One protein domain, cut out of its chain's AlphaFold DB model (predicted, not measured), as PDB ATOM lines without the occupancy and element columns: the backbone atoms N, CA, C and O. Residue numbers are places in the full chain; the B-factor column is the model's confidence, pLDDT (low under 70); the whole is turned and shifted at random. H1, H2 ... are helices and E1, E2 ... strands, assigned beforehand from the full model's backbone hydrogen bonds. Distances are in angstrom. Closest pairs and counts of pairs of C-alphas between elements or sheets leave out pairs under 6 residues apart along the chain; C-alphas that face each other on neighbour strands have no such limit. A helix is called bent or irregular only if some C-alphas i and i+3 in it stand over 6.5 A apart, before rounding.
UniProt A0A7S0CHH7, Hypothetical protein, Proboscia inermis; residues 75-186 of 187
ATOM      1  N   SER A  75     144.400 217.514 198.408       78.50
ATOM      2  CA  SER A  75     145.460 216.507 198.280       78.50
ATOM      3  C   SER A  75     145.709 216.056 196.834       78.50
ATOM      4  O   SER A  75     146.860 215.924 196.421       78.50
ATOM      5  N   GLU A  76     144.660 215.859 196.036       82.81
ATOM      6  CA  GLU A  76     144.743 215.447 194.628       82.81
ATOM      7  C   GLU A  76     145.304 216.574 193.747       82.81
ATOM      8  O   GLU A  76     146.080 216.325 192.816       82.81
ATOM      9  N   GLN A  77     144.997 217.830 194.087       82.25
ATOM     10  CA  GLN A  77     145.611 219.003 193.458       82.25
ATOM     11  C   GLN A  77     147.116 219.071 193.754       82.25
ATOM     12  O   GLN A  77     147.915 219.323 192.848       82.25
ATOM     13  N   GLY A  78     147.516 218.776 194.997       82.81
ATOM     14  CA  GLY A  78     148.922 218.678 195.391       82.81
ATOM     15  C   GLY A  78     149.682 217.599 194.614       82.81
ATOM     16  O   GLY A  78     150.773 217.857 194.104       82.81
ATOM     17  N   VAL A  79     149.083 216.415 194.450       87.06
ATOM     18  CA  VAL A  79     149.665 215.320 193.653       87.06
ATOM     19  C   VAL A  79     149.808 215.719 192.184       87.06
ATOM     20  O   VAL A  79     150.865 215.500 191.594       87.06
ATOM     21  N   THR A  80     148.785 216.339 191.596       86.06
ATOM     22  CA  THR A  80     148.812 216.757 190.184       86.06
ATOM     23  C   THR A  80     149.904 217.798 189.931       86.06
ATOM     24  O   THR A  80     150.675 217.667 188.982       86.06
ATOM     25  N   SER A  81     150.025 218.784 190.824       86.44
ATOM     26  CA  SER A  81     151.080 219.805 190.780       86.44
ATOM     27  C   SER A  81     152.483 219.193 190.884       86.44
ATOM     28  O   SER A  81     153.387 219.544 190.125       86.44
ATOM     29  N   LEU A  82     152.664 218.210 191.770       87.62
ATOM     30  CA  LEU A  82     153.929 217.487 191.906       87.62
ATOM     31  C   LEU A  82     154.264 216.709 190.626       87.62
ATOM     32  O   LEU A  82     155.396 216.774 190.144       87.62
ATOM     33  N   LEU A  83     153.298 215.981 190.061       86.81
ATOM     34  CA  LEU A  83     153.507 215.168 188.859       86.81
ATOM     35  C   LEU A  83     153.908 215.997 187.633       86.81
ATOM     36  O   LEU A  83     154.687 215.486 186.820       86.81
ATOM     37  N   ASP A  84     153.410 217.232 187.529       86.44
ATOM     38  CA  ASP A  84     153.775 218.211 186.496       86.44
ATOM     39  C   ASP A  84     155.178 218.802 186.723       86.44
ATOM     40  O   ASP A  84     155.957 218.967 185.784       86.44
ATOM     41  N   ALA A  85     155.554 219.042 187.984       84.31
ATOM     42  CA  ALA A  85     156.885 219.536 188.340       84.31
ATOM     43  C   ALA A  85     158.001 218.484 188.173       84.31
ATOM     44  O   ALA A  85     159.182 218.839 188.081       84.31
ATOM     45  N   LEU A  86     157.661 217.190 188.166       84.50
ATOM     46  CA  LEU A  86     158.634 216.111 188.009       84.50
ATOM     47  C   LEU A  86     159.135 215.985 186.561       84.50
ATOM     48  O   LEU A  86     158.358 216.087 185.612       84.50
ATOM     49  N   PRO A  87     160.423 215.649 186.368       82.12
ATOM     50  CA  PRO A  87     160.979 215.478 185.037       82.12
ATOM     51  C   PRO A  87     160.347 214.264 184.349       82.12
ATOM     52  O   PRO A  87     160.092 213.233 184.973       82.12
ATOM     53  N   SER A  88     160.141 214.369 183.038       74.19
ATOM     54  CA  SER A  88     159.583 213.291 182.210       74.19
ATOM     55  C   SER A  88     160.526 212.092 182.061       74.19
ATOM     56  O   SER A  88     160.109 211.057 181.567       74.19
ATOM     57  N   GLY A  89     161.790 212.222 182.476       67.06
ATOM     58  CA  GLY A  89     162.790 211.172 182.354       67.06
ATOM     59  C   GLY A  89     163.910 211.297 183.380       67.06
ATOM     60  O   GLY A  89     164.121 212.336 184.009       67.06
ATOM     61  N   VAL A  90     164.643 210.203 183.542       66.69
ATOM     62  CA  VAL A  90     165.802 210.118 184.431       66.69
ATOM     63  C   VAL A  90     167.009 210.773 183.758       66.69
ATOM     64  O   VAL A  90     167.302 210.454 182.612       66.69
ATOM     65  N   GLY A  91     167.721 211.652 184.469       62.66
ATOM     66  CA  GLY A  91     168.953 212.288 183.973       62.66
ATOM     67  C   GLY A  91     168.792 213.722 183.457       62.66
ATOM     68  O   GLY A  91     169.764 214.298 182.973       62.66
ATOM     69  N   VAL A  92     167.602 214.315 183.590       69.38
ATOM     70  CA  VAL A  92     167.375 215.738 183.305       69.38
ATOM     71  C   VAL A  92     167.906 216.589 184.463       69.38
ATOM     72  O   VAL A  92     167.515 216.408 185.619       69.38
ATOM     73  N   ASP A  93     168.790 217.537 184.153       70.56
ATOM     74  CA  ASP A  93     169.268 218.520 185.125       70.56
ATOM     75  C   ASP A  93     168.134 219.496 185.472       70.56
ATOM     76  O   ASP A  93     167.683 220.278 184.638       70.56
ATOM     77  N   LEU A  94     167.683 219.461 186.727       75.62
ATOM     78  CA  LEU A  94     166.713 220.407 187.278       75.62
ATOM     79  C   LEU A  94     167.414 221.523 188.050       75.62
ATOM     80  O   LEU A  94     168.463 221.310 188.667       75.62
ATOM     81  N   SER A  95     166.792 222.704 188.066       81.44
ATOM     82  CA  SER A  95     167.253 223.826 188.887       81.44
ATOM     83  C   SER A  95     167.137 223.509 190.387       81.44
ATOM     84  O   SER A  95     166.301 222.694 190.796       81.44
ATOM     85  N   LYS A  96     167.955 224.162 191.231       82.31
ATOM     86  CA  LYS A  96     167.829 224.031 192.699       82.31
ATOM     87  C   LYS A  96     166.439 224.398 193.182       82.31
ATOM     88  O   LYS A  96     165.914 223.709 194.046       82.31
ATOM     89  N   ASP A  97     165.872 225.460 192.622       84.25
ATOM     90  CA  ASP A  97     164.587 225.998 193.052       84.25
ATOM     91  C   ASP A  97     163.464 224.998 192.757       84.25
ATOM     92  O   ASP A  97     162.649 224.706 193.628       84.25
ATOM     93  N   THR A  98     163.483 224.367 191.575       86.19
ATOM     94  CA  THR A  98     162.533 223.299 191.221       86.19
ATOM     95  C   THR A  98     162.695 222.086 192.138       86.19
ATOM     96  O   THR A  98     161.707 221.549 192.628       86.19
ATOM     97  N   ARG A  99     163.934 221.668 192.427       85.81
ATOM     98  CA  ARG A  99     164.203 220.547 193.346       85.81
ATOM     99  C   ARG A  99     163.738 220.837 194.770       85.81
ATOM    100  O   ARG A  99     163.162 219.960 195.403       85.81
ATOM    101  N   ALA A 100     163.971 222.052 195.260       87.44
ATOM    102  CA  ALA A 100     163.480 222.489 196.559       87.44
ATOM    103  C   ALA A 100     161.946 222.464 196.589       87.44
ATOM    104  O   ALA A 100     161.372 221.878 197.498       87.44
ATOM    105  N   SER A 101     161.291 222.990 195.550       88.75
ATOM    106  CA  SER A 101     159.830 222.956 195.428       88.75
ATOM    107  C   SER A 101     159.268 221.531 195.431       88.75
ATOM    108  O   SER A 101     158.258 221.284 196.082       88.75
ATOM    109  N   ILE A 102     159.913 220.592 194.728       88.81
ATOM    110  CA  ILE A 102     159.506 219.178 194.715       88.81
ATOM    111  C   ILE A 102     159.640 218.572 196.116       88.81
ATOM    112  O   ILE A 102     158.723 217.900 196.575       88.81
ATOM    113  N   ASN A 103     160.754 218.822 196.810       89.75
ATOM    114  CA  ASN A 103     160.978 218.282 198.153       89.75
ATOM    115  C   ASN A 103     159.926 218.784 199.151       89.75
ATOM    116  O   ASN A 103     159.374 217.983 199.899       89.75
ATOM    117  N   GLU A 104     159.609 220.079 199.133       91.06
ATOM    118  CA  GLU A 104     158.571 220.640 200.007       91.06
ATOM    119  C   GLU A 104     157.177 220.089 199.665       91.06
ATOM    120  O   GLU A 104     156.399 219.775 200.564       91.06
ATOM    121  N   ALA A 105     156.866 219.903 198.376       88.56
ATOM    122  CA  ALA A 105     155.604 219.299 197.950       88.56
ATOM    123  C   ALA A 105     155.466 217.841 198.425       88.56
ATOM    124  O   ALA A 105     154.391 217.447 198.875       88.56
ATOM    125  N   ILE A 106     156.547 217.051 198.373       88.81
ATOM    126  CA  ILE A 106     156.568 215.675 198.898       88.81
ATOM    127  C   ILE A 106     156.300 215.678 200.406       88.81
ATOM    128  O   ILE A 106     155.417 214.956 200.865       88.81
ATOM    129  N   LEU A 107     157.002 216.526 201.163       89.62
ATOM    130  CA  LEU A 107     156.822 216.631 202.615       89.62
ATOM    131  C   LEU A 107     155.386 217.024 202.985       89.62
ATOM    132  O   LEU A 107     154.813 216.464 203.917       89.62
ATOM    133  N   ALA A 108     154.778 217.949 202.239       88.94
ATOM    134  CA  ALA A 108     153.384 218.323 202.444       88.94
ATOM    135  C   ALA A 108     152.429 217.141 202.201       88.94
ATOM    136  O   ALA A 108     151.528 216.912 203.008       88.94
ATOM    137  N   LEU A 109     152.646 216.353 201.143       87.38
ATOM    138  CA  LEU A 109     151.822 215.176 200.840       87.38
ATOM    139  C   LEU A 109     151.965 214.057 201.877       87.38
ATOM    140  O   LEU A 109     150.979 213.383 202.174       87.38
ATOM    141  N   GLU A 110     153.148 213.882 202.469       87.44
ATOM    142  CA  GLU A 110     153.362 212.893 203.533       87.44
ATOM    143  C   GLU A 110     152.454 213.148 204.746       87.44
ATOM    144  O   GLU A 110     151.940 212.198 205.335       87.44
ATOM    145  N   THR A 111     152.180 214.416 205.081       87.44
ATOM    146  CA  THR A 111     151.309 214.773 206.220       87.44
ATOM    147  C   THR A 111     149.841 214.394 206.031       87.44
ATOM    148  O   THR A 111     149.119 214.244 207.016       87.44
ATOM    149  N   VAL A 112     149.398 214.237 204.782       88.19
ATOM    150  CA  VAL A 112     147.998 213.955 204.426       88.19
ATOM    151  C   VAL A 112     147.800 212.470 204.096       88.19
ATOM    152  O   VAL A 112     146.693 212.043 203.774       88.19
ATOM    153  N   ASN A 113     148.853 211.652 204.181       86.50
ATOM    154  CA  ASN A 113     148.764 210.233 203.867       86.50
ATOM    155  C   ASN A 113     147.908 209.489 204.916       86.50
ATOM    156  O   ASN A 113     148.279 209.455 206.090       86.50
ATOM    157  N   PRO A 114     146.795 208.839 204.520       86.75
ATOM    158  CA  PRO A 114     145.946 208.091 205.448       86.75
ATOM    159  C   PRO A 114     146.550 206.746 205.889       86.75
ATOM    160  O   PRO A 114     145.992 206.084 206.763       86.75
ATOM    161  N   THR A 115     147.650 206.302 205.271       88.00
ATOM    162  CA  THR A 115     148.284 205.007 205.556       88.00
ATOM    163  C   THR A 115     149.338 205.156 206.652       88.00
ATOM    164  O   THR A 115     150.348 205.814 206.428       88.00
ATOM    165  N   GLU A 116     149.134 204.502 207.802       83.19
ATOM    166  CA  GLU A 116     150.054 204.536 208.955       83.19
ATOM    167  C   GLU A 116     151.451 203.989 208.607       83.19
ATOM    168  O   GLU A 116     152.451 204.655 208.857       83.19
ATOM    169  N   ASP A 117     151.515 202.830 207.939       85.88
ATOM    170  CA  ASP A 117     152.770 202.209 207.501       85.88
ATOM    171  C   ASP A 117     152.834 202.046 205.965       85.88
ATOM    172  O   ASP A 117     152.592 200.957 205.424       85.88
ATOM    173  N   PRO A 118     153.195 203.101 205.211       84.25
ATOM    174  CA  PRO A 118     153.201 203.049 203.751       84.25
ATOM    175  C   PRO A 118     154.197 202.018 203.205       84.25
ATOM    176  O   PRO A 118     153.893 201.335 202.234       84.25
ATOM    177  N   ALA A 119     155.347 201.825 203.862       84.19
ATOM    178  CA  ALA A 119     156.420 200.931 203.408       84.19
ATOM    179  C   ALA A 119     156.075 199.426 203.451       84.19
ATOM    180  O   ALA A 119     156.780 198.600 202.854       84.19
ATOM    181  N   VAL A 120     155.019 199.043 204.175       85.69
ATOM    182  CA  VAL A 120     154.514 197.660 204.190       85.69
ATOM    183  C   VAL A 120     153.131 197.513 203.575       85.69
ATOM    184  O   VAL A 120     152.600 196.403 203.543       85.69
ATOM    185  N   SER A 121     152.581 198.603 203.046       87.31
ATOM    186  CA  SER A 121     151.255 198.603 202.455       87.31
ATOM    187  C   SER A 121     151.191 197.680 201.232       87.31
ATOM    188  O   SER A 121     152.029 197.798 200.333       87.31
ATOM    189  N   PRO A 122     150.169 196.807 201.130       86.25
ATOM    190  CA  PRO A 122     149.909 196.029 199.919       86.25
ATOM    191  C   PRO A 122     149.667 196.900 198.678       86.25
ATOM    192  O   PRO A 122     149.836 196.410 197.565       86.25
ATOM    193  N   LEU A 123     149.307 198.179 198.862       86.69
ATOM    194  CA  LEU A 123     149.127 199.153 197.779       86.69
ATOM    195  C   LEU A 123     150.442 199.524 197.078       86.69
ATOM    196  O   LEU A 123     150.403 200.097 195.996       86.69
ATOM    197  N   LEU A 124     151.600 199.188 197.663       87.81
ATOM    198  CA  LEU A 124     152.892 199.324 196.990       87.81
ATOM    199  C   LEU A 124     153.139 198.241 195.935       87.81
ATOM    200  O   LEU A 124     154.054 198.390 195.130       87.81
ATOM    201  N   ASN A 125     152.370 197.150 195.923       90.75
ATOM    202  CA  ASN A 125     152.550 196.103 194.925       90.75
ATOM    203  C   ASN A 125     152.065 196.585 193.553       90.75
ATOM    204  O   ASN A 125     150.957 197.101 193.424       90.75
ATOM    205  N   GLY A 126     152.879 196.381 192.522       89.38
ATOM    206  CA  GLY A 126     152.559 196.821 191.167       89.38
ATOM    207  C   GLY A 126     153.783 197.240 190.368       89.38
ATOM    208  O   GLY A 126     154.926 196.975 190.751       89.38
ATOM    209  N   VAL A 127     153.516 197.883 189.235       89.50
ATOM    210  CA  VAL A 127     154.525 198.469 188.351       89.50
ATOM    211  C   VAL A 127     154.534 199.976 188.571       89.50
ATOM    212  O   VAL A 127     153.496 200.628 188.485       89.50
ATOM    213  N   TRP A 128     155.711 200.518 188.863       87.44
ATOM    214  CA  TRP A 128     155.915 201.925 189.184       87.44
ATOM    215  C   TRP A 128     156.818 202.581 188.152       87.44
ATOM    216  O   TRP A 128     157.885 202.053 187.857       87.44
ATOM    217  N   SER A 129     156.439 203.760 187.665       84.56
ATOM    218  CA  SER A 129     157.332 204.602 186.863       84.56
ATOM    219  C   SER A 129     158.265 205.390 187.783       84.56
ATOM    220  O   SER A 129     157.811 206.137 188.657       84.56
ATOM    221  N   LEU A 130     159.576 205.225 187.608       80.62
ATOM    222  CA  LEU A 130     160.577 205.941 188.389       80.62
ATOM    223  C   LEU A 130     160.910 207.286 187.737       80.62
ATOM    224  O   LEU A 130     161.618 207.354 186.733       80.62
ATOM    225  N   LYS A 131     160.491 208.374 188.385       79.31
ATOM    226  CA  LYS A 131     160.949 209.732 188.067       79.31
ATOM    227  C   LYS A 131     162.058 210.146 189.031       79.31
ATOM    228  O   LYS A 131     161.882 210.114 190.247       79.31
ATOM    229  N   TYR A 132     163.209 210.547 188.495       76.75
ATOM    230  CA  TYR A 132     164.377 210.920 189.294       76.75
ATOM    231  C   TYR A 132     164.737 212.394 189.095       76.75
ATOM    232  O   TYR A 132     165.159 212.796 188.015       76.75
ATOM    233  N   ALA A 133     164.602 213.181 190.164       71.44
ATOM    234  CA  ALA A 133     164.917 214.613 190.199       71.44
ATOM    235  C   ALA A 133     166.275 214.931 190.865       71.44
ATOM    236  O   ALA A 133     166.682 216.095 190.933       71.44
ATOM    237  N   GLY A 134     166.982 213.915 191.374       65.94
ATOM    238  CA  GLY A 134     168.275 214.083 192.038       65.94
ATOM    239  C   GLY A 134     169.417 214.342 191.052       65.94
ATOM    240  O   GLY A 134     169.315 214.053 189.864       65.94
ATOM    241  N   GLY A 135     170.526 214.914 191.522       66.06
ATOM    242  CA  GLY A 135     171.728 215.033 190.695       66.06
ATOM    243  C   GLY A 135     172.673 216.153 191.101       66.06
ATOM    244  O   GLY A 135     172.292 217.138 191.733       66.06
ATOM    245  N   TYR A 136     173.932 216.010 190.703       61.22
ATOM    246  CA  TYR A 136     174.954 217.033 190.888       61.22
ATOM    247  C   TYR A 136     174.769 218.142 189.862       61.22
ATOM    248  O   TYR A 136     174.757 217.867 188.667       61.22
ATOM    249  N   GLU A 137     174.714 219.394 190.304       60.75
ATOM    250  CA  GLU A 137     174.655 220.519 189.375       60.75
ATOM    251  C   GLU A 137     175.835 220.541 188.402       60.75
ATOM    252  O   GLU A 137     176.979 220.209 188.743       60.75
ATOM    253  N   SER A 138     175.557 220.969 187.178       59.16
ATOM    254  CA  SER A 138     176.547 221.237 186.137       59.16
ATOM    255  C   SER A 138     177.215 222.616 186.283       59.16
ATOM    256  O   SER A 138     178.242 222.863 185.659       59.16
ATOM    257  N   THR A 139     176.699 223.498 187.145       57.31
ATOM    258  CA  THR A 139     177.051 224.930 187.203       57.31
ATOM    259  C   THR A 139     178.359 225.267 187.935       57.31
ATOM    260  O   THR A 139     178.896 226.352 187.731       57.31
ATOM    261  N   GLY A 140     178.906 224.368 188.763       56.00
ATOM    262  CA  GLY A 140     180.081 224.653 189.611       56.00
ATOM    263  C   GLY A 140     181.410 224.017 189.182       56.00
ATOM    264  O   GLY A 140     182.448 224.305 189.772       56.00
ATOM    265  N   SER A 141     181.413 223.139 188.182       55.00
ATOM    266  CA  SER A 141     182.614 222.430 187.730       55.00
ATOM    267  C   SER A 141     182.570 222.346 186.215       55.00
ATOM    268  O   SER A 141     181.534 221.972 185.672       55.00
ATOM    269  N   LEU A 142     183.668 222.735 185.561       55.97
ATOM    270  CA  LEU A 142     183.821 222.771 184.104       55.97
ATOM    271  C   LEU A 142     183.102 221.575 183.451       55.97
ATOM    272  O   LEU A 142     183.321 220.446 183.906       55.97
ATOM    273  N   PRO A 143     182.259 221.793 182.419       60.53
ATOM    274  CA  PRO A 143     181.518 220.728 181.754       60.53
ATOM    275  C   PRO A 143     182.503 219.809 181.030       60.53
ATOM    276  O   PRO A 143     182.846 219.994 179.866       60.53
ATOM    277  N   SER A 144     183.025 218.840 181.772       66.81
ATOM    278  CA  SER A 144     183.915 217.812 181.270       66.81
ATOM    279  C   SER A 144     183.060 216.666 180.727       66.81
ATOM    280  O   SER A 144     182.259 216.106 181.484       66.81
ATOM    281  N   PRO A 145     183.263 216.252 179.463       64.12
ATOM    282  CA  PRO A 145     182.613 215.071 178.895       64.12
ATOM    283  C   PRO A 145     182.871 213.791 179.704       64.12
ATOM    284  O   PRO A 145     182.083 212.856 179.664       64.12
ATOM    285  N   THR A 146     183.964 213.742 180.474       76.00
ATOM    286  CA  THR A 146     184.337 212.591 181.304       76.00
ATOM    287  C   THR A 146     183.926 212.747 182.766       76.00
ATOM    288  O   THR A 146     184.258 211.891 183.583       76.00
ATOM    289  N   ARG A 147     183.185 213.801 183.136       77.12
ATOM    290  CA  ARG A 147     182.788 214.047 184.532       77.12
ATOM    291  C   ARG A 147     181.969 212.901 185.115       77.12
ATOM    292  O   ARG A 147     182.245 212.486 186.232       77.12
ATOM    293  N   GLN A 148     180.986 212.386 184.380       73.75
ATOM    294  CA  GLN A 148     180.145 211.275 184.849       73.75
ATOM    295  C   GLN A 148     180.982 210.012 185.096       73.75
ATOM    296  O   GLN A 148     180.829 209.360 186.124       73.75
ATOM    297  N   LEU A 149     181.952 209.742 184.217       75.19
ATOM    298  CA  LEU A 149     182.912 208.653 184.381       75.19
ATOM    299  C   LEU A 149     183.846 208.882 185.579       75.19
ATOM    300  O   LEU A 149     184.114 207.959 186.336       75.19
ATOM    301  N   ALA A 150     184.325 210.109 185.786       75.06
ATOM    302  CA  ALA A 150     185.168 210.443 186.928       75.06
ATOM    303  C   ALA A 150     184.395 210.344 188.251       75.06
ATOM    304  O   ALA A 150     184.919 209.817 189.228       75.06
ATOM    305  N   LEU A 151     183.139 210.792 188.289       72.81
ATOM    306  CA  LEU A 151     182.279 210.636 189.460       72.81
ATOM    307  C   LEU A 151     182.007 209.152 189.749       72.81
ATOM    308  O   LEU A 151     182.086 208.736 190.907       72.81
ATOM    309  N   PHE A 152     181.775 208.350 188.709       74.44
ATOM    310  CA  PHE A 152     181.652 206.898 188.822       74.44
ATOM    311  C   PHE A 152     182.930 206.243 189.381       74.44
ATOM    312  O   PHE A 152     182.852 205.472 190.332       74.44
ATOM    313  N   LEU A 153     184.109 206.587 188.848       76.88
ATOM    314  CA  LEU A 153     185.386 205.963 189.221       76.88
ATOM    315  C   LEU A 153     185.958 206.442 190.565       76.88
ATOM    316  O   LEU A 153     186.578 205.651 191.271       76.88
ATOM    317  N   TYR A 154     185.799 207.723 190.904       71.94
ATOM    318  CA  TYR A 154     186.511 208.347 192.030       71.94
ATOM    319  C   TYR A 154     185.625 208.725 193.208       71.94
ATOM    320  O   TYR A 154     186.112 208.754 194.335       71.94
ATOM    321  N   SER A 155     184.354 209.058 192.976       61.59
ATOM    322  CA  SER A 155     183.501 209.576 194.051       61.59
ATOM    323  C   SER A 155     182.547 208.542 194.631       61.59
ATOM    324  O   SER A 155     181.978 208.800 195.686       61.59
ATOM    325  N   GLY A 156     182.348 207.395 193.966       57.66
ATOM    326  CA  GLY A 156     181.453 206.317 194.417       57.66
ATOM    327  C   GLY A 156     179.979 206.720 194.610       57.66
ATOM    328  O   GLY A 156     179.140 205.861 194.847       57.66
ATOM    329  N   GLY A 157     179.652 208.012 194.505       61.34
ATOM    330  CA  GLY A 157     178.328 208.592 194.720       61.34
ATOM    331  C   GLY A 157     177.522 208.773 193.438       61.34
ATOM    332  O   GLY A 157     176.367 209.183 193.494       61.34
ATOM    333  N   TYR A 158     178.102 208.458 192.277       68.75
ATOM    334  CA  TYR A 158     177.347 208.373 191.033       68.75
ATOM    335  C   TYR A 158     176.842 206.944 190.862       68.75
ATOM    336  O   TYR A 158     177.630 206.023 190.645       68.75
ATOM    337  N   SER A 159     175.527 206.760 191.015       73.56
ATOM    338  CA  SER A 159     174.898 205.441 190.934       73.56
ATOM    339  C   SER A 159     175.219 204.778 189.583       73.56
ATOM    340  O   SER A 159     174.901 205.363 188.541       73.56
ATOM    341  N   PRO A 160     175.800 203.560 189.568       72.62
ATOM    342  CA  PRO A 160     176.118 202.830 188.338       72.62
ATOM    343  C   PRO A 160     174.912 202.655 187.406       72.62
ATOM    344  O   PRO A 160     175.060 202.693 186.187       72.62
ATOM    345  N   GLY A 161     173.712 202.498 187.976       76.00
ATOM    346  CA  GLY A 161     172.474 202.370 187.209       76.00
ATOM    347  C   GLY A 161     172.092 203.664 186.489       76.00
ATOM    348  O   GLY A 161     171.766 203.630 185.306       76.00
ATOM    349  N   LEU A 162     172.214 204.813 187.164       74.81
ATOM    350  CA  LEU A 162     171.954 206.120 186.546       74.81
ATOM    351  C   LEU A 162     172.961 206.431 185.439       74.81
ATOM    352  O   LEU A 162     172.576 206.986 184.417       74.81
ATOM    353  N   PHE A 163     174.220 206.029 185.617       76.94
ATOM    354  CA  PHE A 163     175.248 206.158 184.586       76.94
ATOM    355  C   PHE A 163     174.945 205.327 183.339       76.94
ATOM    356  O   PHE A 163     175.004 205.836 182.220       76.94
ATOM    357  N   ALA A 164     174.621 204.046 183.522       77.25
ATOM    358  CA  ALA A 164     174.301 203.163 182.407       77.25
ATOM    359  C   ALA A 164     173.066 203.663 181.645       77.25
ATOM    360  O   ALA A 164     173.075 203.680 180.417       77.25
ATOM    361  N   LEU A 165     172.049 204.142 182.369       77.31
ATOM    362  CA  LEU A 165     170.848 204.716 181.773       77.31
ATOM    363  C   LEU A 165     171.142 206.028 181.034       77.31
ATOM    364  O   LEU A 165     170.696 206.189 179.901       77.31
ATOM    365  N   SER A 166     171.939 206.932 181.615       75.81
ATOM    366  CA  SER A 166     172.309 208.182 180.940       75.81
ATOM    367  C   SER A 166     173.119 207.929 179.670       75.81
ATOM    368  O   SER A 166     172.947 208.636 178.682       75.81
ATOM    369  N   LEU A 167     173.979 206.905 179.667       76.62
ATOM    370  CA  LEU A 167     174.687 206.489 178.458       76.62
ATOM    371  C   LEU A 167     173.741 205.862 177.435       76.62
ATOM    372  O   LEU A 167     173.824 206.203 176.260       76.62
ATOM    373  N   ALA A 168     172.831 204.986 177.866       77.69
ATOM    374  CA  ALA A 168     171.844 204.366 176.987       77.69
ATOM    375  C   ALA A 168     170.964 205.412 176.283       77.69
ATOM    376  O   ALA A 168     170.730 205.298 175.084       77.69
ATOM    377  N   GLN A 169     170.558 206.468 176.993       77.38
ATOM    378  CA  GLN A 169     169.802 207.596 176.436       77.38
ATOM    379  C   GLN A 169     170.600 208.455 175.443       77.38
ATOM    380  O   GLN A 169     170.010 209.106 174.586       77.38
ATOM    381  N   GLN A 170     171.931 208.479 175.544       77.19
ATOM    382  CA  GLN A 170     172.795 209.204 174.606       77.19
ATOM    383  C   GLN A 170     173.084 208.413 173.322       77.19
ATOM    384  O   GLN A 170     173.642 208.972 172.373       77.19
ATOM    385  N   LEU A 171     172.740 207.122 173.274       78.44
ATOM    386  CA  LEU A 171     172.947 206.301 172.088       78.44
ATOM    387  C   LEU A 171     171.863 206.577 171.028       78.44
ATOM    388  O   LEU A 171     170.714 206.849 171.369       78.44
ATOM    389  N   PRO A 172     172.200 206.500 169.727       79.56
ATOM    390  CA  PRO A 172     171.223 206.681 168.658       79.56
ATOM    391  C   PRO A 172     170.087 205.650 168.740       79.56
ATOM    392  O   PRO A 172     170.343 204.472 169.004       79.56
ATOM    393  N   LEU A 173     168.865 206.074 168.391       68.81
ATOM    394  CA  LEU A 173     167.595 205.319 168.455       68.81
ATOM    395  C   LEU A 173     167.489 204.088 167.520       68.81
ATOM    396  O   LEU A 173     166.401 203.663 167.155       68.81
ATOM    397  N   GLY A 174     168.612 203.504 167.110       65.38
ATOM    398  CA  GLY A 174     168.669 202.219 166.405       65.38
ATOM    399  C   GLY A 174     169.528 201.168 167.108       65.38
ATOM    400  O   GLY A 174     169.581 200.033 166.643       65.38
ATOM    401  N   LEU A 175     170.223 201.535 168.194       67.69
ATOM    402  CA  LEU A 175     171.136 200.642 168.913       67.69
ATOM    403  C   LEU A 175     170.577 200.201 170.269       67.69
ATOM    404  O   LEU A 175     170.791 199.062 170.676       67.69
ATOM    405  N   VAL A 176     169.867 201.102 170.949       70.25
ATOM    406  CA  VAL A 176     169.191 200.867 172.227       70.25
ATOM    407  C   VAL A 176     167.917 201.708 172.231       70.25
ATOM    408  O   VAL A 176     167.965 202.893 171.910       70.25
ATOM    409  N   GLU A 177     166.790 201.095 172.582       69.38
ATOM    410  CA  GLU A 177     165.541 201.790 172.892       69.38
ATOM    411  C   GLU A 177     165.464 201.905 174.421       69.38
ATOM    412  O   GLU A 177     165.129 200.924 175.093       69.38
ATOM    413  N   PRO A 178     165.890 203.036 175.015       65.69
ATOM    414  CA  PRO A 178     165.743 203.242 176.445       65.69
ATOM    415  C   PRO A 178     164.249 203.425 176.738       65.69
ATOM    416  O   PRO A 178     163.699 204.497 176.508       65.69
ATOM    417  N   GLY A 179     163.590 202.359 177.193       66.62
ATOM    418  CA  GLY A 179     162.220 202.431 177.695       66.62
ATOM    419  C   GLY A 179     162.125 203.231 178.997       66.62
ATOM    420  O   GLY A 179     163.140 203.591 179.606       66.62
ATOM    421  N   ASP A 180     160.895 203.480 179.437       72.00
ATOM    422  CA  ASP A 180     160.646 204.097 180.737       72.00
ATOM    423  C   ASP A 180     161.179 203.200 181.860       72.00
ATOM    424  O   ASP A 180     161.091 201.970 181.817       72.00
ATOM    425  N   LEU A 181     161.789 203.822 182.871       77.44
ATOM    426  CA  LEU A 181     162.349 203.080 183.993       77.44
ATOM    427  C   LEU A 181     161.216 202.624 184.910       77.44
ATOM    428  O   LEU A 181     160.687 203.409 185.697       77.44
ATOM    429  N   GLU A 182     160.874 201.345 184.815       85.25
ATOM    430  CA  GLU A 182     159.845 200.721 185.636       85.25
ATOM    431  C   GLU A 182     160.446 199.922 186.798       85.25
ATOM    432  O   GLU A 182     161.455 199.226 186.662       85.25
ATOM    433  N   ILE A 183     159.808 200.011 187.964       84.75
ATOM    434  CA  ILE A 183     160.127 199.218 189.151       84.75
ATOM    435  C   ILE A 183     158.924 198.336 189.456       84.75
ATOM    436  O   ILE A 183     157.830 198.833 189.715       84.75
ATOM    437  N   THR A 184     159.125 197.021 189.463       90.12
ATOM    438  CA  THR A 184     158.096 196.072 189.898       90.12
ATOM    439  C   THR A 184     158.303 195.719 191.363       90.12
ATOM    440  O   THR A 184     159.373 195.249 191.752       90.12
ATOM    441  N   ILE A 185     157.264 195.913 192.171       88.69
ATOM    442  CA  ILE A 185     157.232 195.481 193.567       88.69
ATOM    443  C   ILE A 185     156.224 194.339 193.676       88.69
ATOM    444  O   ILE A 185     155.042 194.510 193.380       88.69
ATOM    445  N   ALA A 186     156.710 193.175 194.099       85.38
ATOM    446  CA  ALA A 186     155.901 192.019 194.456       85.38
ATOM    447  C   ALA A 186     156.450 191.455 195.771       85.38
ATOM    448  O   ALA A 186     157.576 190.951 195.803       85.38
TER     449      ALA A 186
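Overview. This is residues 75 to 186 of the 187 residues of the protein "Hypothetical protein" of Proboscia inermis (UniProt A0A7S0CHH7). Two separate helical hairpins, H1 with H2 and H3 with H4, and a small ribbon of two strands, E1 beside E2, make three corners of a loose frame tied together by long unnamed links. Residues 130 to 146, the longest of these links, run from the ribbon through the thinly filled middle, and residues 139 to 146 stick out near H3. The printed part has 112 residues, under half of them in named elements, which follow one another as H1, H2, E1, H3, H4, E2; the class is mostly helix, and the sheet, in the order E1 - E2, is antiparallel. The whole is loose, with a radius of gyration of the C-alphas of 16.7 A, and spans 46 by 32 by 26 A.

Arrangement. Start at the sheet, where E1, residues 126 to 129, and E2, residues 182 to 185, are antiparallel neighbours with 152 degrees between their directions. Look at N 128 and O 183, within hydrogen-bond range at 2.8 A, and at N 126 and O 185, at 3.0 A. C-alphas 127 and 184 face each other at 4.6 A. Apart from both strands is H1, residues 75 to 85. It touches H2, residues 96 to 111, and the two form a hairpin; their closest C-alphas, those of Leu 82 and Ile 102, are 6.5 A apart. Their lines stand at a shallow tilt of 22 degrees, opposite ways. The second hairpin is H3, residues 147 to 155, with H4, residues 160 to 170, at a shallow tilt of 10 degrees, opposite ways. These two only just touch, with 3 pairs of C-alphas within 8 A, the closest being those of Phe 152 and Pro 160, 6.9 A apart. H1 and H2 are both apart from H3 and H4. Every O i to N i+4 pair is within hydrogen-bond range in H1, H3 and H4; in H2, 11 of 12 are.

Along the chain. Find C-alpha 126 at (152.559, 196.821, 191.167), where E1 begins its 10.1 A; E2 measures 9.9 A. H2, the longest helix, runs 23.3 A from C-alpha 96 at (167.829, 224.031, 192.699) to C-alpha 111. H1 covers 15.4 A. H4 covers 15.5 A and ends at C-alpha 170, at (172.795, 209.204, 174.606). H3 measures 10.5 A and is neither bent nor irregular, but only just: C-alphas 152 and 155 are 6.2 A apart.

Size, cuts and confidence. The two C-alphas farthest apart are those of Glu 116 and Gly 174, 46.5 A. The printed part has no cut. The links H2 to E1, E1 to H3 and H4 to E2 are long, while H3 to H4 is tight. The mean pLDDT of the printed part is 77.8; among the residues under 70 are 134 to 145, 89 to 92 and 155 to 158.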